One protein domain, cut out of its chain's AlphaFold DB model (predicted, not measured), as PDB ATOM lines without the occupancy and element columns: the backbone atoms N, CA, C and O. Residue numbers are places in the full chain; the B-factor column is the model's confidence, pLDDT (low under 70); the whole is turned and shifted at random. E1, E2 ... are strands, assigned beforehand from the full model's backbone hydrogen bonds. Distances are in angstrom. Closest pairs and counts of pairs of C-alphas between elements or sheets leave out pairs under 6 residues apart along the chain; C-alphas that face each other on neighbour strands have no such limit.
ATOM      1  N   LEU A 138      11.280  10.972 -72.022       95.19
ATOM      2  CA  LEU A 138      11.768  10.851 -73.394       95.19
ATOM      3  C   LEU A 138      10.965   9.760 -74.110       95.19
ATOM      4  O   LEU A 138      11.072   8.576 -73.783       95.19
ATOM      5  N   TYR A 139      10.167  10.168 -75.089       93.88
ATOM      6  CA  TYR A 139       9.368   9.274 -75.917       93.88
ATOM      7  C   TYR A 139      10.153   8.860 -77.160       93.88
ATOM      8  O   TYR A 139      10.638   9.704 -77.915       93.88
ATOM      9  N   PHE A 140      10.239   7.556 -77.388       93.56
ATOM     10  CA  PHE A 140      10.592   6.976 -78.674       93.56
ATOM     11  C   PHE A 140       9.296   6.551 -79.352       93.56
ATOM     12  O   PHE A 140       8.742   5.512 -78.994       93.56
ATOM     13  N   ASP A 141       8.803   7.348 -80.300       91.62
ATOM     14  CA  ASP A 141       7.668   6.951 -81.138       91.62
ATOM     15  C   ASP A 141       8.050   5.715 -81.989       91.62
ATOM     16  O   ASP A 141       9.219   5.314 -82.030       91.62
ATOM     17  N   ASP A 142       7.094   5.099 -82.688       92.38
ATOM     18  CA  ASP A 142       7.319   3.813 -83.362       92.38
ATOM     19  C   ASP A 142       8.560   3.816 -84.272       92.38
ATOM     20  O   ASP A 142       8.751   4.670 -85.146       92.38
ATOM     21  N   PHE A 143       9.435   2.834 -84.053       89.69
ATOM     22  CA  PHE A 143      10.706   2.654 -84.756       89.69
ATOM     23  C   PHE A 143      11.673   3.853 -84.696       89.69
ATOM     24  O   PHE A 143      12.624   3.904 -85.485       89.69
ATOM     25  N   ALA A 144      11.466   4.825 -83.802       91.75
ATOM     26  CA  ALA A 144      12.453   5.861 -83.526       91.75
ATOM     27  C   ALA A 144      13.672   5.247 -82.821       91.75
ATOM     28  O   ALA A 144      13.536   4.358 -81.980       91.75
ATOM     29  N   GLN A 145      14.873   5.714 -83.156       93.00
ATOM     30  CA  GLN A 145      16.120   5.171 -82.624       93.00
ATOM     31  C   GLN A 145      17.107   6.265 -82.227       93.00
ATOM     32  O   GLN A 145      17.384   7.195 -82.991       93.00
ATOM     33  N   LEU A 146      17.736   6.085 -81.071       94.12
ATOM     34  CA  LEU A 146      18.988   6.733 -80.715       94.12
ATOM     35  C   LEU A 146      20.128   5.740 -80.959       94.12
ATOM     36  O   LEU A 146      20.197   4.689 -80.323       94.12
ATOM     37  N   PHE A 147      21.012   6.059 -81.894       94.31
ATOM     38  CA  PHE A 147      22.133   5.211 -82.283       94.31
ATOM     39  C   PHE A 147      23.397   5.681 -81.561       94.31
ATOM     40  O   PHE A 147      23.940   6.739 -81.868       94.31
ATOM     41  N   VAL A 148      23.870   4.920 -80.581       96.75
ATOM     42  CA  VAL A 148      25.104   5.218 -79.850       96.75
ATOM     43  C   VAL A 148      26.281   4.718 -80.674       96.75
ATOM     44  O   VAL A 148      26.500   3.506 -80.803       96.75
ATOM     45  N   ASP A 149      27.025   5.652 -81.268       95.56
ATOM     46  CA  ASP A 149      28.109   5.337 -82.192       95.56
ATOM     47  C   ASP A 149      29.293   4.660 -81.478       95.56
ATOM     48  O   ASP A 149      29.375   4.544 -80.251       95.56
ATOM     49  N   THR A 150      30.208   4.105 -82.267       94.44
ATOM     50  CA  THR A 150      31.359   3.365 -81.751       94.44
ATOM     51  C   THR A 150      32.270   4.338 -80.995       94.44
ATOM     52  O   THR A 150      32.593   5.402 -81.517       94.44
ATOM     53  N   HIS A 151      32.699   3.962 -79.787       92.81
ATOM     54  CA  HIS A 151      33.414   4.801 -78.807       92.81
ATOM     55  C   HIS A 151      32.588   5.904 -78.124       92.81
ATOM     56  O   HIS A 151      33.168   6.677 -77.369       92.81
ATOM     57  N   ALA A 152      31.275   5.982 -78.348       96.25
ATOM     58  CA  ALA A 152      30.414   6.916 -77.625       96.25
ATOM     59  C   ALA A 152      29.894   6.309 -76.311       96.25
ATOM     60  O   ALA A 152      29.546   5.120 -76.261       96.25
ATOM     61  N   THR A 153      29.783   7.145 -75.276       96.06
ATOM     62  CA  THR A 153      29.076   6.834 -74.027       96.06
ATOM     63  C   THR A 153      27.895   7.781 -73.853       96.06
ATOM     64  O   THR A 153      28.084   8.987 -73.725       96.06
ATOM     65  N   VAL A 154      26.672   7.254 -73.790       97.69
ATOM     66  CA  VAL A 154      25.474   8.059 -73.499       97.69
ATOM     67  C   VAL A 154      24.923   7.674 -72.133       97.69
ATOM     68  O   VAL A 154      24.583   6.516 -71.898       97.69
ATOM     69  N   THR A 155      24.827   8.642 -71.223       98.12
ATOM     70  CA  THR A 155      24.185   8.447 -69.914       98.12
ATOM     71  C   THR A 155      22.803   9.077 -69.917       98.12
ATOM     72  O   THR A 155      22.694  10.291 -70.050       98.12
ATOM     73  N   PHE A 156      21.758   8.281 -69.732       98.38
ATOM     74  CA  PHE A 156      20.407   8.770 -69.475       98.38
ATOM     75  C   PHE A 156      20.189   8.860 -67.977       98.38
ATOM     76  O   PHE A 156      20.494   7.899 -67.265       98.38
ATOM     77  N   ARG A 157      19.643   9.977 -67.491       97.56
ATOM     78  CA  ARG A 157      19.360  10.100 -66.062       97.56
ATOM     79  C   ARG A 157      18.121  10.901 -65.708       97.56
ATOM     80  O   ARG A 157      17.720  11.779 -66.467       97.56
ATOM     81  N   ASN A 158      17.567  10.611 -64.531       95.81
ATOM     82  CA  ASN A 158      16.416  11.303 -63.939       95.81
ATOM     83  C   ASN A 158      15.236  11.429 -64.911       95.81
ATOM     84  O   ASN A 158      14.739  12.532 -65.143       95.81
ATOM     85  N   MET A 159      14.822  10.328 -65.534       97.50
ATOM     86  CA  MET A 159      13.795  10.369 -66.576       97.50
ATOM     87  C   MET A 159      12.966   9.098 -66.650       97.50
ATOM     88  O   MET A 159      13.390   8.036 -66.192       97.50
ATOM     89  N   VAL A 160      11.810   9.206 -67.294       97.25
ATOM     90  CA  VAL A 160      11.103   8.048 -67.843       97.25
ATOM     91  C   VAL A 160      11.468   7.951 -69.321       97.25
ATOM     92  O   VAL A 160      11.425   8.942 -70.041       97.25
ATOM     93  N   ILE A 161      11.840   6.771 -69.792       96.94
ATOM     94  CA  ILE A 161      11.979   6.479 -71.215       96.94
ATOM     95  C   ILE A 161      10.795   5.610 -71.597       96.94
ATOM     96  O   ILE A 161      10.613   4.540 -71.019       96.94
ATOM     97  N   LYS A 162       9.996   6.061 -72.564       94.94
ATOM     98  CA  LYS A 162       8.848   5.304 -73.065       94.94
ATOM     99  C   LYS A 162       9.076   4.916 -74.517       94.94
ATOM    100  O   LYS A 162       9.394   5.778 -75.333       94.94
ATOM    101  N   THR A 163       8.914   3.637 -74.835       91.88
ATOM    102  CA  THR A 163       9.094   3.127 -76.201       91.88
ATOM    103  C   THR A 163       7.756   2.767 -76.836       91.88
ATOM    104  O   THR A 163       6.935   2.107 -76.200       91.88
ATOM    105  N   GLY A 164       7.557   3.171 -78.089       87.25
ATOM    106  CA  GLY A 164       6.561   2.605 -78.994       87.25
ATOM    107  C   GLY A 164       7.020   1.254 -79.549       87.25
ATOM    108  O   GLY A 164       7.789   0.534 -78.903       87.25
ATOM    109  N   LEU A 165       6.584   0.922 -80.763       85.44
ATOM    110  CA  LEU A 165       6.960  -0.315 -81.447       85.44
ATOM    111  C   LEU A 165       8.461  -0.354 -81.773       85.44
ATOM    112  O   LEU A 165       9.017   0.563 -82.383       85.44
ATOM    113  N   THR A 166       9.116  -1.457 -81.413       85.00
ATOM    114  CA  THR A 166      10.531  -1.737 -81.699       85.00
ATOM    115  C   THR A 166      10.682  -3.112 -82.351       85.00
ATOM    116  O   THR A 166       9.763  -3.926 -82.375       85.00
ATOM    117  N   ALA A 167      11.862  -3.390 -82.908       77.25
ATOM    118  CA  ALA A 167      12.210  -4.711 -83.429       77.25
ATOM    119  C   ALA A 167      13.674  -5.044 -83.102       77.25
ATOM    120  O   ALA A 167      14.467  -4.121 -82.898       77.25
ATOM    121  N   PRO A 168      14.101  -6.322 -83.145       77.75
ATOM    122  CA  PRO A 168      15.499  -6.690 -82.924       77.75
ATOM    123  C   PRO A 168      16.492  -5.930 -83.816       77.75
ATOM    124  O   PRO A 168      17.586  -5.607 -83.372       77.75
ATOM    125  N   GLY A 169      16.125  -5.620 -85.065       80.19
ATOM    126  CA  GLY A 169      16.954  -4.823 -85.984       80.19
ATOM    127  C   GLY A 169      16.842  -3.307 -85.792       80.19
ATOM    128  O   GLY A 169      17.667  -2.564 -86.320       80.19
ATOM    129  N   SER A 170      15.849  -2.850 -85.030       84.94
ATOM    130  CA  SER A 170      15.545  -1.436 -84.815       84.94
ATOM    131  C   SER A 170      15.151  -1.156 -83.355       84.94
ATOM    132  O   SER A 170      13.999  -0.803 -83.094       84.94
ATOM    133  N   PRO A 171      16.061  -1.346 -82.378       90.00
ATOM    134  CA  PRO A 171      15.774  -1.010 -80.987       90.00
ATOM    135  C   PRO A 171      15.747   0.506 -80.779       90.00
ATOM    136  O   PRO A 171      16.488   1.235 -81.447       90.00
ATOM    137  N   ALA A 172      14.950   0.956 -79.806       91.12
ATOM    138  CA  ALA A 172      14.836   2.366 -79.433       91.12
ATOM    139  C   ALA A 172      16.198   2.993 -79.092       91.12
ATOM    140  O   ALA A 172      16.502   4.101 -79.517       91.12
ATOM    141  N   ILE A 173      17.064   2.257 -78.391       94.31
ATOM    142  CA  ILE A 173      18.457   2.650 -78.161       94.31
ATOM    143  C   ILE A 173      19.350   1.561 -78.752       94.31
ATOM    144  O   ILE A 173      19.396   0.434 -78.260       94.31
ATOM    145  N   ALA A 174      20.049   1.894 -79.831       93.06
ATOM    146  CA  ALA A 174      20.893   0.973 -80.577       93.06
ATOM    147  C   ALA A 174      22.372   1.241 -80.285       93.06
ATOM    148  O   ALA A 174      22.879   2.332 -80.531       93.06
ATOM    149  N   LEU A 175      23.088   0.231 -79.799       93.81
ATOM    150  CA  LEU A 175      24.538   0.275 -79.605       93.81
ATOM    151  C   LEU A 175      25.224  -0.189 -80.898       93.81
ATOM    152  O   LEU A 175      25.117  -1.353 -81.283       93.81
ATOM    153  N   SER A 176      25.902   0.730 -81.588       89.38
ATOM    154  CA  SER A 176      26.425   0.510 -82.948       89.38
ATOM    155  C   SER A 176      27.577  -0.496 -83.044       89.38
ATOM    156  O   SER A 176      27.771  -1.118 -84.090       89.38
ATOM    157  N   GLY A 177      28.364  -0.642 -81.978       88.00
ATOM    158  CA  GLY A 177      29.583  -1.436 -81.977       88.00
ATOM    159  C   GLY A 177      30.024  -1.825 -80.572       88.00
ATOM    160  O   GLY A 177      29.466  -1.379 -79.573       88.00
ATOM    161  N   GLY A 178      31.063  -2.656 -80.489       90.94
ATOM    162  CA  GLY A 178      31.477  -3.248 -79.216       90.94
ATOM    163  C   GLY A 178      32.102  -2.279 -78.202       90.94
ATOM    164  O   GLY A 178      32.302  -2.640 -77.053       90.94
ATOM    165  N   THR A 179      32.415  -1.045 -78.596       94.31
ATOM    166  CA  THR A 179      32.918  -0.006 -77.677       94.31
ATOM    167  C   THR A 179      31.860   1.033 -77.313       94.31
ATOM    168  O   THR A 179      32.153   1.930 -76.525       94.31
ATOM    169  N   SER A 180      30.648   0.925 -77.868       96.38
ATOM    170  CA  SER A 180      29.512   1.779 -77.522       96.38
ATOM    171  C   SER A 180      29.014   1.452 -76.115       96.38
ATOM    172  O   SER A 180      28.949   0.279 -75.728       96.38
ATOM    173  N   LYS A 181      28.658   2.482 -75.346       97.31
ATOM    174  CA  LYS A 181      28.238   2.349 -73.948       97.31
ATOM    175  C   LYS A 181      26.980   3.158 -73.676       97.31
ATOM    176  O   LYS A 181      26.888   4.320 -74.068       97.31
ATOM    177  N   VAL A 182      26.045   2.567 -72.947       97.75
ATOM    178  CA  VAL A 182      24.885   3.266 -72.388       97.75
ATOM    179  C   VAL A 182      24.874   3.085 -70.878       97.75
ATOM    180  O   VAL A 182      25.115   1.988 -70.381       97.75
ATOM    181  N   ALA A 183      24.589   4.156 -70.148       97.88
ATOM    182  CA  ALA A 183      24.326   4.100 -68.717       97.88
ATOM    183  C   ALA A 183      22.926   4.644 -68.423       97.88
ATOM    184  O   ALA A 183      22.544   5.690 -68.946       97.88
ATOM    185  N   PHE A 184      22.180   3.941 -67.580       98.56
ATOM    186  CA  PHE A 184      20.910   4.385 -67.020       98.56
ATOM    187  C   PHE A 184      21.127   4.731 -65.552       98.56
ATOM    188  O   PHE A 184      21.616   3.899 -64.791       98.56
ATOM    189  N   ASP A 185      20.792   5.957 -65.165       98.06
ATOM    190  CA  ASP A 185      20.997   6.481 -63.817       98.06
ATOM    191  C   ASP A 185      19.700   7.104 -63.283       98.06
ATOM    192  O   ASP A 185      19.304   8.187 -63.713       98.06
ATOM    193  N   ASN A 186      19.015   6.428 -62.355       97.06
ATOM    194  CA  ASN A 186      17.711   6.879 -61.850       97.06
ATOM    195  C   ASN A 186      16.675   7.050 -62.990       97.06
ATOM    196  O   ASN A 186      16.157   8.144 -63.236       97.06
ATOM    197  N   VAL A 187      16.447   5.969 -63.746       97.81
ATOM    198  CA  VAL A 187      15.607   5.942 -64.959       97.81
ATOM    199  C   VAL A 187      14.510   4.887 -64.841       97.81
ATOM    200  O   VAL A 187      14.752   3.793 -64.342       97.81
ATOM    201  N   VAL A 188      13.321   5.181 -65.368       97.31
ATOM    202  CA  VAL A 188      12.272   4.174 -65.599       97.31
ATOM    203  C   VAL A 188      12.194   3.864 -67.092       97.31
ATOM    204  O   VAL A 188      11.897   4.745 -67.891       97.31
ATOM    205  N   LEU A 189      12.456   2.618 -67.475       96.06
ATOM    206  CA  LEU A 189      12.253   2.075 -68.815       96.06
ATOM    207  C   LEU A 189      10.819   1.530 -68.916       96.06
ATOM    208  O   LEU A 189      10.556   0.391 -68.543       96.06
ATOM    209  N   SER A 190       9.892   2.352 -69.409       94.44
ATOM    210  CA  SER A 190       8.496   1.975 -69.659       94.44
ATOM    211  C   SER A 190       8.369   1.378 -71.063       94.44
ATOM    212  O   SER A 190       8.214   2.102 -72.052       94.44
ATOM    213  N   LEU A 191       8.438   0.055 -71.157       88.62
ATOM    214  CA  LEU A 191       8.537  -0.677 -72.416       88.62
ATOM    215  C   LEU A 191       7.154  -0.988 -73.011       88.62
ATOM    216  O   LEU A 191       6.410  -1.816 -72.484       88.62
ATOM    217  N   GLY A 192       6.824  -0.358 -74.144       78.62
ATOM    218  CA  GLY A 192       5.688  -0.754 -74.995       78.62
ATOM    219  C   GLY A 192       6.006  -1.913 -75.952       78.62
ATOM    220  O   GLY A 192       5.115  -2.471 -76.581       78.62
ATOM    221  N   SER A 193       7.281  -2.276 -76.088       85.62
ATOM    222  CA  SER A 193       7.803  -3.392 -76.888       85.62
ATOM    223  C   SER A 193       9.187  -3.777 -76.360       85.62
ATOM    224  O   SER A 193       9.768  -3.049 -75.553       85.62
ATOM    225  N   ASP A 194       9.728  -4.906 -76.808       87.81
ATOM    226  CA  ASP A 194      11.023  -5.403 -76.345       87.81
ATOM    227  C   ASP A 194      12.172  -4.398 -76.558       87.81
ATOM    228  O   ASP A 194      12.402  -3.855 -77.647       87.81
ATOM    229  N   PHE A 195      12.968  -4.200 -75.511       89.25
ATOM    230  CA  PHE A 195      14.215  -3.456 -75.553       89.25
ATOM    231  C   PHE A 195      15.378  -4.405 -75.853       89.25
ATOM    232  O   PHE A 195      15.803  -5.173 -74.992       89.25
ATOM    233  N   TYR A 196      15.930  -4.342 -77.066       88.88
ATOM    234  CA  TYR A 196      17.038  -5.211 -77.472       88.88
ATOM    235  C   TYR A 196      18.405  -4.566 -77.237       88.88
ATOM    236  O   TYR A 196      18.788  -3.611 -77.915       88.88
ATOM    237  N   CYS A 197      19.203  -5.168 -76.359       89.69
ATOM    238  CA  CYS A 197      20.631  -4.887 -76.238       89.69
ATOM    239  C   CYS A 197      21.413  -5.899 -77.086       89.69
ATOM    240  O   CYS A 197      21.788  -6.961 -76.601       89.69
ATOM    241  N   ASN A 198      21.632  -5.603 -78.369       88.06
ATOM    242  CA  ASN A 198      22.282  -6.548 -79.294       88.06
ATOM    243  C   ASN A 198      23.819  -6.493 -79.295       88.06
ATOM    244  O   ASN A 198      24.463  -7.421 -79.775       88.06
ATOM    245  N   ASN A 199      24.412  -5.395 -78.827       89.69
ATOM    246  CA  ASN A 199      25.856  -5.151 -78.837       89.69
ATOM    247  C   ASN A 199      26.204  -4.086 -77.783       89.69
ATOM    248  O   ASN A 199      25.298  -3.526 -77.173       89.69
ATOM    249  N   GLY A 200      27.486  -3.772 -77.600       94.19
ATOM    250  CA  GLY A 200      27.958  -2.737 -76.671       94.19
ATOM    251  C   GLY A 200      27.744  -3.079 -75.192       94.19
ATOM    252  O   GLY A 200      27.403  -4.207 -74.837       94.19
ATOM    253  N   HIS A 201      27.961  -2.098 -74.321       95.69
ATOM    254  CA  HIS A 201      27.808  -2.254 -72.872       95.69
ATOM    255  C   HIS A 201      26.629  -1.432 -72.345       95.69
ATOM    256  O   HIS A 201      26.429  -0.293 -72.773       95.69
ATOM    257  N   ILE A 202      25.908  -1.975 -71.367       97.12
ATOM    258  CA  ILE A 202      24.843  -1.287 -70.632       97.12
ATOM    259  C   ILE A 202      25.166  -1.285 -69.131       97.12
ATOM    260  O   ILE A 202      25.605  -2.286 -68.565       97.12
ATOM    261  N   PHE A 203      24.983  -0.144 -68.476       97.88
ATOM    262  CA  PHE A 203      25.273   0.026 -67.054       97.88
ATOM    263  C   PHE A 203      24.065   0.607 -66.326       97.88
ATOM    264  O   PHE A 203      23.400   1.496 -66.850       97.88
ATOM    265  N   PHE A 204      23.807   0.134 -65.110       98.31
ATOM    266  CA  PHE A 204      22.679   0.579 -64.290       98.31
ATOM    267  C   PHE A 204      23.189   1.199 -62.991       98.31
ATOM    268  O   PHE A 204      23.931   0.555 -62.248       98.31
ATOM    269  N   HIS A 205      22.802   2.442 -62.729       97.88
ATOM    270  CA  HIS A 205      23.213   3.249 -61.586       97.88
ATOM    271  C   HIS A 205      21.983   3.761 -60.822       97.88
ATOM    272  O   HIS A 205      20.969   4.106 -61.429       97.88
ATOM    273  N   ASN A 206      22.089   3.834 -59.492       96.62
ATOM    274  CA  ASN A 206      20.971   4.137 -58.593       96.62
ATOM    275  C   ASN A 206      19.789   3.179 -58.841       96.62
ATOM    276  O   ASN A 206      20.020   1.991 -59.069       96.62
ATOM    277  N   ASP A 207      18.547   3.651 -58.760       92.12
ATOM    278  CA  ASP A 207      17.372   2.818 -59.006       92.12
ATOM    279  C   ASP A 207      16.963   2.935 -60.479       92.12
ATOM    280  O   ASP A 207      16.532   3.991 -60.938       92.12
ATOM    281  N   VAL A 208      17.107   1.846 -61.233       97.94
ATOM    282  CA  VAL A 208      16.574   1.732 -62.593       97.94
ATOM    283  C   VAL A 208      15.434   0.731 -62.574       97.94
ATOM    284  O   VAL A 208      15.631  -0.405 -62.155       97.94
ATOM    285  N   ALA A 209      14.254   1.139 -63.031       96.12
ATOM    286  CA  ALA A 209      13.086   0.269 -63.108       96.12
ATOM    287  C   ALA A 209      12.718  -0.032 -64.562       96.12
ATOM    288  O   ALA A 209      12.838   0.829 -65.427       96.12
ATOM    289  N   VAL A 210      12.250  -1.243 -64.815       96.44
ATOM    290  CA  VAL A 210      11.663  -1.711 -66.065       96.44
ATOM    291  C   VAL A 210      10.195  -1.985 -65.771       96.44
ATOM    292  O   VAL A 210       9.884  -2.702 -64.822       96.44
ATOM    293  N   SER A 211       9.305  -1.391 -66.559       89.12
ATOM    294  CA  SER A 211       7.847  -1.522 -66.445       89.12
ATOM    295  C   SER A 211       7.209  -1.671 -67.830       89.12
ATOM    296  O   SER A 211       7.865  -1.450 -68.850       89.12
ATOM    297  N   GLY A 212       5.925  -2.030 -67.885       82.94
ATOM    298  CA  GLY A 212       5.193  -2.239 -69.139       82.94
ATOM    299  C   GLY A 212       5.157  -3.704 -69.575       82.94
ATOM    300  O   GLY A 212       5.336  -4.601 -68.759       82.94
ATOM    301  N   VAL A 213       4.888  -3.940 -70.860       76.12
ATOM    302  CA  VAL A 213       4.651  -5.289 -71.419       76.12
ATOM    303  C   VAL A 213       5.842  -5.840 -72.208       76.12
ATOM    304  O   VAL A 213       5.877  -7.023 -72.530       76.12
ATOM    305  N   GLY A 214       6.819  -4.991 -72.543       73.81
ATOM    306  CA  GLY A 214       8.016  -5.394 -73.282       73.81
ATOM    307  C   GLY A 214       9.082  -6.050 -72.402       73.81
ATOM    308  O   GLY A 214       9.223  -5.734 -71.218       73.81
ATOM    309  N   ALA A 215       9.888  -6.934 -72.993       86.69
ATOM    310  CA  ALA A 215      11.043  -7.531 -72.332       86.69
ATOM    311  C   ALA A 215      12.306  -6.667 -72.484       86.69
ATOM    312  O   ALA A 215      12.576  -6.126 -73.556       86.69
ATOM    313  N   LEU A 216      13.160  -6.608 -71.460       92.56
ATOM    314  CA  LEU A 216      14.558  -6.213 -71.647       92.56
ATOM    315  C   LEU A 216      15.334  -7.444 -72.120       92.56
ATOM    316  O   LEU A 216      15.606  -8.354 -71.340       92.56
ATOM    317  N   VAL A 217      15.690  -7.476 -73.402       91.56
ATOM    318  CA  VAL A 217      16.354  -8.612 -74.049       91.56
ATOM    319  C   VAL A 217      17.847  -8.329 -74.197       91.56
ATOM    320  O   VAL A 217      18.291  -7.565 -75.060       91.56
ATOM    321  N   TYR A 218      18.647  -8.968 -73.351       92.00
ATOM    322  CA  TYR A 218      20.097  -8.862 -73.342       92.00
ATOM    323  C   TYR A 218      20.730  -9.880 -74.292       92.00
ATOM    324  O   TYR A 218      20.815 -11.062 -73.974       92.00
ATOM    325  N   ARG A 219      21.206  -9.425 -75.454       89.94
ATOM    326  CA  ARG A 219      21.874 -10.258 -76.472       89.94
ATOM    327  C   ARG A 219      23.340  -9.894 -76.702       89.94
ATOM    328  O   ARG A 219      24.015 -10.548 -77.498       89.94
ATOM    329  N   SER A 220      23.836  -8.861 -76.023       91.94
ATOM    330  CA  SER A 220      25.189  -8.355 -76.214       91.94
ATOM    331  C   SER A 220      26.237  -9.415 -75.849       91.94
ATOM    332  O   SER A 220      26.105 -10.076 -74.818       91.94
ATOM    333  N   PRO A 221      27.305  -9.568 -76.653       92.44
ATOM    334  CA  PRO A 221      28.427 -10.447 -76.335       92.44
ATOM    335  C   PRO A 221      29.426  -9.821 -75.339       92.44
ATOM    336  O   PRO A 221      30.520 -10.347 -75.155       92.44
ATOM    337  N   LEU A 222      29.107  -8.665 -74.751       94.88
ATOM    338  CA  LEU A 222      30.016  -7.874 -73.916       94.88
ATOM    339  C   LEU A 222      29.524  -7.782 -72.478       94.88
ATOM    340  O   LEU A 222      28.367  -8.058 -72.202       94.88
ATOM    341  N   GLN A 223      30.401  -7.381 -71.557       93.62
ATOM    342  CA  GLN A 223      30.072  -7.308 -70.135       93.62
ATOM    343  C   GLN A 223      29.298  -6.041 -69.746       93.62
ATOM    344  O   GLN A 223      29.742  -4.926 -70.017       93.62
ATOM    345  N   SER A 224      28.218  -6.218 -69.000       95.81
ATOM    346  CA  SER A 224      27.343  -5.169 -68.468       95.81
ATOM    347  C   SER A 224      27.110  -5.378 -66.975       95.81
ATOM    348  O   SER A 224      27.315  -6.483 -66.467       95.81
ATOM    349  N   TYR A 225      26.740  -4.324 -66.242       95.62
ATOM    350  CA  TYR A 225      26.589  -4.454 -64.790       95.62
ATOM    351  C   TYR A 225      25.574  -3.514 -64.145       95.62
ATOM    352  O   TYR A 225      25.339  -2.399 -64.612       95.62
ATOM    353  N   VAL A 226      25.067  -3.947 -62.990       96.81
ATOM    354  CA  VAL A 226      24.394  -3.084 -62.006       96.81
ATOM    355  C   VAL A 226      25.433  -2.581 -61.010       96.81
ATOM    356  O   VAL A 226      26.153  -3.382 -60.410       96.81
ATOM    357  N   ALA A 227      25.565  -1.263 -60.870       97.31
ATOM    358  CA  ALA A 227      26.598  -0.619 -60.067       97.31
ATOM    359  C   ALA A 227      26.440  -0.897 -58.560       97.31
ATOM    360  O   ALA A 227      25.438  -1.444 -58.094       97.31
ATOM    361  N   ALA A 228      27.460  -0.538 -57.780       93.69
ATOM    362  CA  ALA A 228      27.396  -0.595 -56.323       93.69
ATOM    363  C   ALA A 228      26.232   0.267 -55.805       93.69
ATOM    364  O   ALA A 228      25.964   1.341 -56.347       93.69
ATOM    365  N   SER A 229      25.546  -0.198 -54.761       91.88
ATOM    366  CA  SER A 229      24.417   0.489 -54.110       91.88
ATOM    367  C   SER A 229      23.301   0.899 -55.080       91.88
ATOM    368  O   SER A 229      22.631   1.904 -54.870       91.88
ATOM    369  N   SER A 230      23.132   0.131 -56.158       95.75
ATOM    370  CA  SER A 230      22.155   0.373 -57.221       95.75
ATOM    371  C   SER A 230      21.216  -0.823 -57.357       95.75
ATOM    372  O   SER A 230      21.596  -1.957 -57.031       95.75
ATOM    373  N   LYS A 231      20.002  -0.573 -57.846       94.19
ATOM    374  CA  LYS A 231      18.983  -1.588 -58.099       94.19
ATOM    375  C   LYS A 231      18.579  -1.557 -59.564       94.19
ATOM    376  O   LYS A 231      18.282  -0.496 -60.100       94.19
ATOM    377  N   LEU A 232      18.521  -2.728 -60.183       97.25
ATOM    378  CA  LEU A 232      17.748  -2.927 -61.403       97.25
ATOM    379  C   LEU A 232      16.461  -3.651 -61.026       97.25
ATOM    380  O   LEU A 232      16.535  -4.745 -60.476       97.25
ATOM    381  N   ILE A 233      15.314  -3.032 -61.278       95.38
ATOM    382  CA  ILE A 233      13.998  -3.482 -60.826       95.38
ATOM    383  C   ILE A 233      13.163  -3.852 -62.047       95.38
ATOM    384  O   ILE A 233      13.008  -3.036 -62.944       95.38
ATOM    385  N   PHE A 234      12.619  -5.057 -62.077       93.50
ATOM    386  CA  PHE A 234      11.641  -5.525 -63.051       93.50
ATOM    387  C   PHE A 234      10.287  -5.598 -62.357       93.50
ATOM    388  O   PHE A 234      10.151  -6.344 -61.391       93.50
ATOM    389  N   ASP A 235       9.329  -4.785 -62.793       85.12
ATOM    390  CA  ASP A 235       8.002  -4.678 -62.176       85.12
ATOM    391  C   ASP A 235       7.003  -5.709 -62.741       85.12
ATOM    392  O   ASP A 235       7.335  -6.466 -63.661       85.12
ATOM    393  N   LEU A 236       5.781  -5.738 -62.201       78.00
ATOM    394  CA  LEU A 236       4.758  -6.739 -62.529       78.00
ATOM    395  C   LEU A 236       4.543  -6.869 -64.047       78.00
ATOM    396  O   LEU A 236       4.349  -5.872 -64.743       78.00
ATOM    397  N   GLY A 237       4.566  -8.104 -64.557       68.62
ATOM    398  CA  GLY A 237       4.323  -8.400 -65.976       68.62
ATOM    399  C   GLY A 237       5.499  -8.108 -66.917       68.62
ATOM    400  O   GLY A 237       5.405  -8.391 -68.111       68.62
ATOM    401  N   THR A 238       6.625  -7.601 -66.407       83.88
ATOM    402  CA  THR A 238       7.828  -7.391 -67.225       83.88
ATOM    403  C   THR A 238       8.669  -8.652 -67.362       83.88
ATOM    404  O   THR A 238       8.526  -9.613 -66.606       83.88
ATOM    405  N   THR A 239       9.578  -8.656 -68.338       86.44
ATOM    406  CA  THR A 239      10.515  -9.761 -68.550       86.44
ATOM    407  C   THR A 239      11.953  -9.258 -68.643       86.44
ATOM    408  O   THR A 239      12.255  -8.385 -69.456       86.44
ATOM    409  N   PHE A 240      12.867  -9.859 -67.884       91.81
ATOM    410  CA  PHE A 240      14.297  -9.803 -68.176       91.81
ATOM    411  C   PHE A 240      14.695 -11.056 -68.949       91.81
ATOM    412  O   PHE A 240      14.573 -12.152 -68.422       91.81
ATOM    413  N   SER A 241      15.177 -10.922 -70.183       89.25
ATOM    414  CA  SER A 241      15.642 -12.053 -70.992       89.25
ATOM    415  C   SER A 241      17.149 -11.977 -71.195       89.25
ATOM    416  O   SER A 241      17.642 -11.127 -71.939       89.25
ATOM    417  N   TYR A 242      17.891 -12.859 -70.531       88.31
ATOM    418  CA  TYR A 242      19.328 -13.016 -70.722       88.31
ATOM    419  C   TYR A 242      19.596 -14.052 -71.822       88.31
ATOM    420  O   TYR A 242      19.453 -15.260 -71.626       88.31
ATOM    421  N   ALA A 243      19.957 -13.558 -73.005       85.12
ATOM    422  CA  ALA A 243      20.095 -14.325 -74.241       85.12
ATOM    423  C   ALA A 243      21.319 -13.873 -75.069       85.12
ATOM    424  O   ALA A 243      21.165 -13.522 -76.249       85.12
ATOM    425  N   PRO A 244      22.532 -13.812 -74.482       87.56
ATOM    426  CA  PRO A 244      23.715 -13.309 -75.170       87.56
ATOM    427  C   PRO A 244      23.989 -14.089 -76.461       87.56
ATOM    428  O   PRO A 244      23.756 -15.290 -76.555       87.56
ATOM    429  N   ALA A 245      24.563 -13.420 -77.462       84.56
ATOM    430  CA  ALA A 245      24.953 -14.050 -78.727       84.56
ATOM    431  C   ALA A 245      26.134 -15.044 -78.601       84.56
ATOM    432  O   ALA A 245      26.620 -15.559 -79.607       84.56
ATOM    433  N   THR A 246      26.623 -15.295 -77.384       82.81
ATOM    434  CA  THR A 246      27.742 -16.198 -77.077       82.81
ATOM    435  C   THR A 246      27.324 -17.179 -75.993       82.81
ATOM    436  O   THR A 246      26.374 -16.911 -75.271       82.81
ATOM    437  N   ALA A 247      28.074 -18.266 -75.819       78.50
ATOM    438  CA  ALA A 247      27.818 -19.256 -74.772       78.50
ATOM    439  C   ALA A 247      28.153 -18.784 -73.336       78.50
ATOM    440  O   ALA A 247      28.110 -19.589 -72.413       78.50
ATOM    441  N   ALA A 248      28.536 -17.517 -73.144       79.56
ATOM    442  CA  ALA A 248      28.947 -16.992 -71.846       79.56
ATOM    443  C   ALA A 248      27.743 -16.670 -70.948       79.56
ATOM    444  O   ALA A 248      26.788 -16.004 -71.355       79.56
ATOM    445  N   ASN A 249      27.824 -17.091 -69.692       80.75
ATOM    446  CA  ASN A 249      26.791 -16.901 -68.677       80.75
ATOM    447  C   ASN A 249      27.096 -15.746 -67.704       80.75
ATOM    448  O   ASN A 249      26.239 -15.395 -66.904       80.75
ATOM    449  N   ASP A 250      28.265 -15.108 -67.799       85.00
ATOM    450  CA  ASP A 250      28.773 -14.089 -66.866       85.00
ATOM    451  C   ASP A 250      28.835 -12.665 -67.463       85.00
ATOM    452  O   ASP A 250      29.461 -11.758 -66.904       85.00
ATOM    453  N   LEU A 251      28.188 -12.433 -68.613       90.44
ATOM    454  CA  LEU A 251      28.234 -11.146 -69.320       90.44
ATOM    455  C   LEU A 251      27.335 -10.074 -68.697       90.44
ATOM    456  O   LEU A 251      27.436  -8.903 -69.057       90.44
ATOM    457  N   PHE A 252      26.484 -10.437 -67.744       90.88
ATOM    458  CA  PHE A 252      25.710  -9.495 -66.950       90.88
ATOM    459  C   PHE A 252      25.912  -9.811 -65.472       90.88
ATOM    460  O   PHE A 252      25.521 -10.880 -65.015       90.88
ATOM    461  N   TYR A 253      26.507  -8.890 -64.713       89.50
ATOM    462  CA  TYR A 253      26.860  -9.145 -63.315       89.50
ATOM    463  C   TYR A 253      26.512  -7.978 -62.383       89.50
ATOM    464  O   TYR A 253      26.391  -6.822 -62.783       89.50
ATOM    465  N   LEU A 254      26.377  -8.271 -61.094       91.00
ATOM    466  CA  LEU A 254      26.201  -7.265 -60.048       91.00
ATOM    467  C   LEU A 254      27.579  -6.814 -59.537       91.00
ATOM    468  O   LEU A 254      28.460  -7.645 -59.317       91.00
ATOM    469  N   LYS A 255      27.824  -5.508 -59.380       90.50
ATOM    470  CA  LYS A 255      29.187  -4.999 -59.131       90.50
ATOM    471  C   LYS A 255      29.786  -5.522 -57.824       90.50
ATOM    472  O   LYS A 255      30.947  -5.949 -57.815       90.50
ATOM    473  N   ASP A 256      29.002  -5.484 -56.748       84.62
ATOM    474  CA  ASP A 256      29.380  -5.927 -55.404       84.62
ATOM    475  C   ASP A 256      28.159  -6.374 -54.575       84.62
ATOM    476  O   ASP A 256      27.040  -6.439 -55.075       84.62
ATOM    477  N   SER A 257      28.362  -6.688 -53.289       82.25
ATOM    478  CA  SER A 257      27.317  -7.150 -52.361       82.25
ATOM    479  C   SER A 257      26.220  -6.123 -52.045       82.25
ATOM    480  O   SER A 257      25.246  -6.476 -51.379       82.25
ATOM    481  N   SER A 258      26.348  -4.865 -52.473       82.00
ATOM    482  CA  SER A 258      25.337  -3.808 -52.320       82.00
ATOM    483  C   SER A 258      24.468  -3.612 -53.569       82.00
ATOM    484  O   SER A 258      23.407  -3.000 -53.480       82.00
ATOM    485  N   SER A 259      24.875  -4.169 -54.709       86.81
ATOM    486  CA  SER A 259      24.088  -4.210 -55.945       86.81
ATOM    487  C   SER A 259      22.886  -5.156 -55.821       86.81
ATOM    488  O   SER A 259      22.983  -6.210 -55.177       86.81
ATOM    489  N   ARG A 260      21.752  -4.805 -56.436       85.50
ATOM    490  CA  ARG A 260      20.526  -5.620 -56.434       85.50
ATOM    491  C   ARG A 260      19.948  -5.788 -57.837       85.50
ATOM    492  O   ARG A 260      19.839  -4.811 -58.575       85.50
ATOM    493  N   LEU A 261      19.525  -7.003 -58.156       90.31
ATOM    494  CA  LEU A 261      18.544  -7.278 -59.203       90.31
ATOM    495  C   LEU A 261      17.228  -7.596 -58.493       90.31
ATOM    496  O   LEU A 261      17.232  -8.434 -57.602       90.31
ATOM    497  N   VAL A 262      16.144  -6.904 -58.816       87.31
ATOM    498  CA  VAL A 262      14.837  -7.058 -58.169       87.31
ATOM    499  C   VAL A 262      13.838  -7.499 -59.223       87.31
ATOM    500  O   VAL A 262      13.677  -6.809 -60.222       87.31
ATOM    501  N   CYS A 263      13.176  -8.622 -59.001       81.75
ATOM    502  CA  CYS A 263      12.071  -9.103 -59.815       81.75
ATOM    503  C   CYS A 263      10.809  -9.026 -58.957       81.75
ATOM    504  O   CYS A 263      10.725  -9.714 -57.950       81.75
ATOM    505  N   ASN A 264       9.858  -8.178 -59.333       80.56
ATOM    506  CA  ASN A 264       8.596  -7.973 -58.637       80.56
ATOM    507  C   ASN A 264       7.444  -8.477 -59.517       80.56
ATOM    508  O   ASN A 264       7.002  -7.747 -60.397       80.56
ATOM    509  N   GLY A 265       6.985  -9.720 -59.350       68.44
ATOM    510  CA  GLY A 265       5.930 -10.274 -60.216       68.44
ATOM    511  C   GLY A 265       6.330 -10.368 -61.704       68.44
ATOM    512  O   GLY A 265       5.487 -10.274 -62.597       68.44
ATOM    513  N   ALA A 266       7.637 -10.442 -61.970       78.19
ATOM    514  CA  ALA A 266       8.245 -10.370 -63.297       78.19
ATOM    515  C   ALA A 266       8.749 -11.743 -63.769       78.19
ATOM    516  O   ALA A 266       8.868 -12.679 -62.982       78.19
ATOM    517  N   SER A 267       9.100 -11.863 -65.049       77.56
ATOM    518  CA  SER A 267       9.744 -13.059 -65.600       77.56
ATOM    519  C   SER A 267      11.254 -12.871 -65.750       77.56
ATOM    520  O   SER A 267      11.698 -11.929 -66.401       77.56
ATOM    521  N   LEU A 268      12.061 -13.790 -65.222       79.00
ATOM    522  CA  LEU A 268      13.475 -13.925 -65.558       79.00
ATOM    523  C   LEU A 268      13.648 -15.078 -66.550       79.00
ATOM    524  O   LEU A 268      13.483 -16.244 -66.195       79.00
ATOM    525  N   LYS A 269      14.006 -14.746 -67.789       80.00
ATOM    526  CA  LYS A 269      14.228 -15.699 -68.872       80.00
ATOM    527  C   LYS A 269      15.699 -15.909 -69.169       80.00
ATOM    528  O   LYS A 269      16.469 -14.949 -69.226       80.00
ATOM    529  N   THR A 270      16.077 -17.156 -69.431       71.81
ATOM    530  CA  THR A 270      17.431 -17.500 -69.891       71.81
ATOM    531  C   THR A 270      17.376 -18.473 -71.066       71.81
ATOM    532  O   THR A 270      16.480 -19.316 -71.149       71.81
ATOM    533  N   THR A 271      18.319 -18.345 -72.001       63.94
ATOM    534  CA  THR A 271      18.504 -19.323 -73.087       63.94
ATOM    535  C   THR A 271      19.372 -20.500 -72.626       63.94
ATOM    536  O   THR A 271      19.770 -20.583 -71.464       63.94
ATOM    537  N   PHE A 272      19.743 -21.392 -73.551       56.00
ATOM    538  CA  PHE A 272      20.628 -22.541 -73.315       56.00
ATOM    539  C   PHE A 272      22.031 -22.202 -72.750       56.00
ATOM    540  O   PHE A 272      22.859 -23.083 -72.543       56.00
ATOM    541  N   THR A 273      22.358 -20.933 -72.530       55.34
ATOM    542  CA  THR A 273      23.633 -20.524 -71.927       55.34
ATOM    543  C   THR A 273      23.528 -20.348 -70.416       55.34
ATOM    544  O   THR A 273      24.552 -20.352 -69.741       55.34
ATOM    545  N   GLY A 274      22.311 -20.185 -69.884       65.06
ATOM    546  CA  GLY A 274      22.092 -19.776 -68.500       65.06
ATOM    547  C   GLY A 274      22.592 -18.371 -68.187       65.06
ATOM    548  O   GLY A 274      23.089 -17.664 -69.062       65.06
ATOM    549  N   MET A 275      22.478 -17.981 -66.919       78.00
ATOM    550  CA  MET A 275      22.985 -16.721 -66.370       78.00
ATOM    551  C   MET A 275      23.658 -16.990 -65.017       78.00
ATOM    552  O   MET A 275      23.134 -17.759 -64.212       78.00
ATOM    553  N   GLU A 276      24.805 -16.363 -64.761       75.00
ATOM    554  CA  GLU A 276      25.523 -16.426 -63.488       75.00
ATOM    555  C   GLU A 276      25.428 -15.093 -62.738       75.00
ATOM    556  O   GLU A 276      25.850 -14.045 -63.225       75.00
ATOM    557  N   ILE A 277      24.936 -15.144 -61.497       72.31
ATOM    558  CA  ILE A 277      24.972 -14.013 -60.561       72.31
ATOM    559  C   ILE A 277      25.921 -14.381 -59.419       72.31
ATOM    560  O   ILE A 277      25.552 -15.084 -58.482       72.31
ATOM    561  N   SER A 278      27.169 -13.919 -59.509       62.22
ATOM    562  CA  SER A 278      28.247 -14.267 -58.565       62.22
ATOM    563  C   SER A 278      28.489 -13.238 -57.455       62.22
ATOM    564  O   SER A 278      29.352 -13.418 -56.595       62.22
ATOM    565  N   ARG A 279      27.779 -12.108 -57.492       71.38
ATOM    566  CA  ARG A 279      27.935 -10.953 -56.592       71.38
ATOM    567  C   ARG A 279      26.561 -10.326 -56.361       71.38
ATOM    568  O   ARG A 279      25.655 -10.568 -57.146       71.38
ATOM    569  N   GLY A 280      26.410  -9.491 -55.333       79.00
ATOM    570  CA  GLY A 280      25.147  -8.791 -55.060       79.00
ATOM    571  C   GLY A 280      24.032  -9.700 -54.549       79.00
ATOM    572  O   GLY A 280      24.307 -10.743 -53.953       79.00
ATOM    573  N   ALA A 281      22.785  -9.266 -54.736       72.69
ATOM    574  CA  ALA A 281      21.615 -10.069 -54.405       72.69
ATOM    575  C   ALA A 281      20.534 -10.000 -55.489       72.69
ATOM    576  O   ALA A 281      20.291  -8.931 -56.057       72.69
ATOM    577  N   LEU A 282      19.889 -11.141 -55.723       81.81
ATOM    578  CA  LEU A 282      18.631 -11.241 -56.454       81.81
ATOM    579  C   LEU A 282      17.493 -11.169 -55.428       81.81
ATOM    580  O   LEU A 282      17.453 -11.975 -54.500       81.81
ATOM    581  N   LEU A 283      16.618 -10.178 -55.569       71.75
ATOM    582  CA  LEU A 283      15.427  -9.998 -54.749       71.75
ATOM    583  C   LEU A 283      14.210 -10.422 -55.569       71.75
ATOM    584  O   LEU A 283      14.037  -9.921 -56.678       71.75
ATOM    585  N   CYS A 284      13.398 -11.331 -55.046       71.38
ATOM    586  CA  CYS A 284      12.156 -11.756 -55.687       71.38
ATOM    587  C   CYS A 284      10.984 -11.342 -54.801       71.38
ATOM    588  O   CYS A 284      10.845 -11.872 -53.706       71.38
ATOM    589  N   ASP A 285      10.171 -10.404 -55.270       54.28
ATOM    590  CA  ASP A 285       8.938  -9.976 -54.609       54.28
ATOM    591  C   ASP A 285       7.748 -10.431 -55.479       54.28
ATOM    592  O   ASP A 285       7.806 -10.351 -56.710       54.28
ATOM    593  N   ASN A 286       6.654 -10.903 -54.873       53.88
ATOM    594  CA  ASN A 286       5.515 -11.502 -55.595       53.88
ATOM    595  C   ASN A 286       5.922 -12.702 -56.494       53.88
ATOM    596  O   ASN A 286       7.058 -13.174 -56.481       53.88
ATOM    597  N   ALA A 287       4.980 -13.255 -57.268       55.34
ATOM    598  CA  ALA A 287       5.238 -14.425 -58.109       55.34
ATOM    599  C   ALA A 287       6.191 -14.095 -59.275       55.34
ATOM    600  O   ALA A 287       5.781 -13.541 -60.292       55.34
ATOM    601  N   VAL A 288       7.467 -14.452 -59.135       57.38
ATOM    602  CA  VAL A 288       8.483 -14.298 -60.184       57.38
ATOM    603  C   VAL A 288       8.571 -15.578 -61.014       57.38
ATOM    604  O   VAL A 288       8.836 -16.655 -60.479       57.38
ATOM    605  N   LEU A 289       8.376 -15.471 -62.329       53.53
ATOM    606  CA  LEU A 289       8.518 -16.596 -63.253       53.53
ATOM    607  C   LEU A 289       9.980 -16.748 -63.673       53.53
ATOM    608  O   LEU A 289      10.525 -15.889 -64.357       53.53
ATOM    609  N   PHE A 290      10.607 -17.870 -63.344       66.31
ATOM    610  CA  PHE A 290      11.891 -18.246 -63.931       66.31
ATOM    611  C   PHE A 290      11.634 -19.173 -65.121       66.31
ATOM    612  O   PHE A 290      11.206 -20.309 -64.941       66.31
ATOM    613  N   ASP A 291      11.868 -18.679 -66.335       56.22
ATOM    614  CA  ASP A 291      11.638 -19.419 -67.582       56.22
ATOM    615  C   ASP A 291      12.975 -19.629 -68.298       56.22
ATOM    616  O   ASP A 291      13.523 -18.765 -68.985       56.22
ATOM    617  N   ALA A 292      13.554 -20.797 -68.056       53.06
ATOM    618  CA  ALA A 292      14.746 -21.247 -68.741       53.06
ATOM    619  C   ALA A 292      14.332 -22.186 -69.871       53.06
ATOM    620  O   ALA A 292      13.598 -23.149 -69.655       53.06
ATOM    621  N   SER A 293      14.877 -21.976 -71.070       43.19
ATOM    622  CA  SER A 293      14.645 -22.880 -72.205       43.19
ATOM    623  C   SER A 293      15.325 -24.263 -72.045       43.19
ATOM    624  O   SER A 293      15.458 -24.988 -73.029       43.19
ATOM    625  N   ALA A 294      15.789 -24.613 -70.834       32.62
ATOM    626  CA  ALA A 294      16.287 -25.918 -70.396       32.62
ATOM    627  C   ALA A 294      16.148 -26.074 -68.861       32.62
ATOM    628  O   ALA A 294      16.151 -25.084 -68.131       32.62
ATOM    629  N   GLY A 295      16.022 -27.322 -68.391       36.34
ATOM    630  CA  GLY A 295      15.730 -27.689 -66.998       36.34
ATOM    631  C   GLY A 295      16.696 -27.124 -65.947       36.34
ATOM    632  O   GLY A 295      17.902 -27.010 -66.160       36.34
ATOM    633  N   THR A 296      16.149 -26.776 -64.785       26.33
ATOM    634  CA  THR A 296      16.874 -26.164 -63.664       26.33
ATOM    635  C   THR A 296      17.429 -27.234 -62.714       26.33
ATOM    636  O   THR A 296      16.702 -28.127 -62.296       26.33
ATOM    637  N   VAL A 297      18.701 -27.109 -62.320       27.55
ATOM    638  CA  VAL A 297      19.280 -27.755 -61.128       27.55
ATOM    639  C   VAL A 297      19.710 -26.640 -60.180       27.55
ATOM    640  O   VAL A 297      20.529 -25.803 -60.553       27.55
ATOM    641  N   TRP A 298      19.179 -26.634 -58.958       26.39
ATOM    642  CA  TRP A 298      19.598 -25.730 -57.885       26.39
ATOM    643  C   TRP A 298      20.756 -26.358 -57.106       26.39
ATOM    644  O   TRP A 298      20.529 -27.095 -56.155       26.39
ATOM    645  N   ASN A 299      22.001 -26.071 -57.488       26.95
ATOM    646  CA  ASN A 299      23.162 -26.412 -56.662       26.95
ATOM    647  C   ASN A 299      23.825 -25.130 -56.131       26.95
ATOM    648  O   ASN A 299      24.243 -24.274 -56.912       26.95
ATOM    649  N   ASP A 300      23.922 -25.055 -54.797       27.09
ATOM    650  CA  ASP A 300      24.598 -24.050 -53.956       27.09
ATOM    651  C   ASP A 300      23.956 -22.657 -53.768       27.09
ATOM    652  O   ASP A 300      24.600 -21.622 -53.940       27.09
ATOM    653  N   ILE A 301      22.738 -22.622 -53.214       25.28
ATOM    654  CA  ILE A 301      22.324 -21.523 -52.319       25.28
ATOM    655  C   ILE A 301      21.977 -22.125 -50.954       25.28
ATOM    656  O   ILE A 301      21.088 -22.963 -50.844       25.28
TER     657      ILE A 301
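AT A GLANCE: This is residues 138 to 301 of the 1102 residues of an uncharacterized protein of candidate division TM6 bacterium GW2011_GWF2_38_10 (UniProt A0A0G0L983). What shape does the chain make? It winds in stacked turns, a solenoid whose parallel strands line up from turn to turn into three walls. The largest sheet makes two of them, with E7, E10 and E13 in one and E8, E11, E14 and E16 in the other, while E3 and E5 bend across both; E6, E9, E12, E15 and E17 make the third, and the pair E2 and E4 lies next to E6. What is its make-up? The printed part has 164 residues with 17 named strands, E1 to E17 in order, and no named helix: class all strand, its three sheets parallel. It is compact, with a radius of gyration of the C-alphas of 14.7 A and spans of 42 by 30 by 30 A.

IN THESE COORDINATES: Where are the strands of the largest sheet? They are E1 (138 to 140), E3 (153 to 163, 20.4 A), E5 (181 to 191, 20.0 A), E7 (201 to 205), E8 (207 to 212, 16.6 A), E10 (224 to 226), E11 (231 to 234), E13 (252 to 254), E14 (260 to 264) and E16 (281 to 285). C-alpha 138 is at (11.768, 10.851, -73.394). Where are the others? E6 (195 to 197), E9 (215 to 218), E12 (239 to 242), E15 (267 to 270) and E17 (289 to 292) make the second sheet, E2 (145 to 148) and E4 (173 to 175) the third. E17 ends with C-alpha 292 at (14.746, -21.247, -68.741).

HOW THE PARTS SIT: How does the twisted, branched sheet divide? E5 bends by 105 degrees at residue 186, with E3 on one side (N 156 and O 183, 2.8 A) and, on the other side, E7 beside residues 181 to 185 (N 184 and O 203, 2.8 A) and E8 beside 186 to 191 (N 189 and O 209, 2.7 A). How do the two larger sheets stand? They form a sandwich, two sheets face to face, 9.2 A centre to centre where they face each other, with strands at 43 degrees. In the second sheet, with edge strands E6 and E17, N 197 of E6 and O 217 of E9 are 2.9 A apart, within hydrogen-bond range. Where is the small sheet? E2 and E4 are parallel (N 148 and O 174, 2.8 A), and the closest C-alphas of E4 and E6, Ala 174 and Cys 197, are 7.3 A apart.

THE WHOLE: How long is it? The two C-alphas farthest apart, those of Asp 141 and Asp 300, are 44.6 A apart; the printed part has no cut, and no link is long. Where is confidence low? Among the 24 residues with pLDDT under 70 are 271 to 274 and 285 to 301.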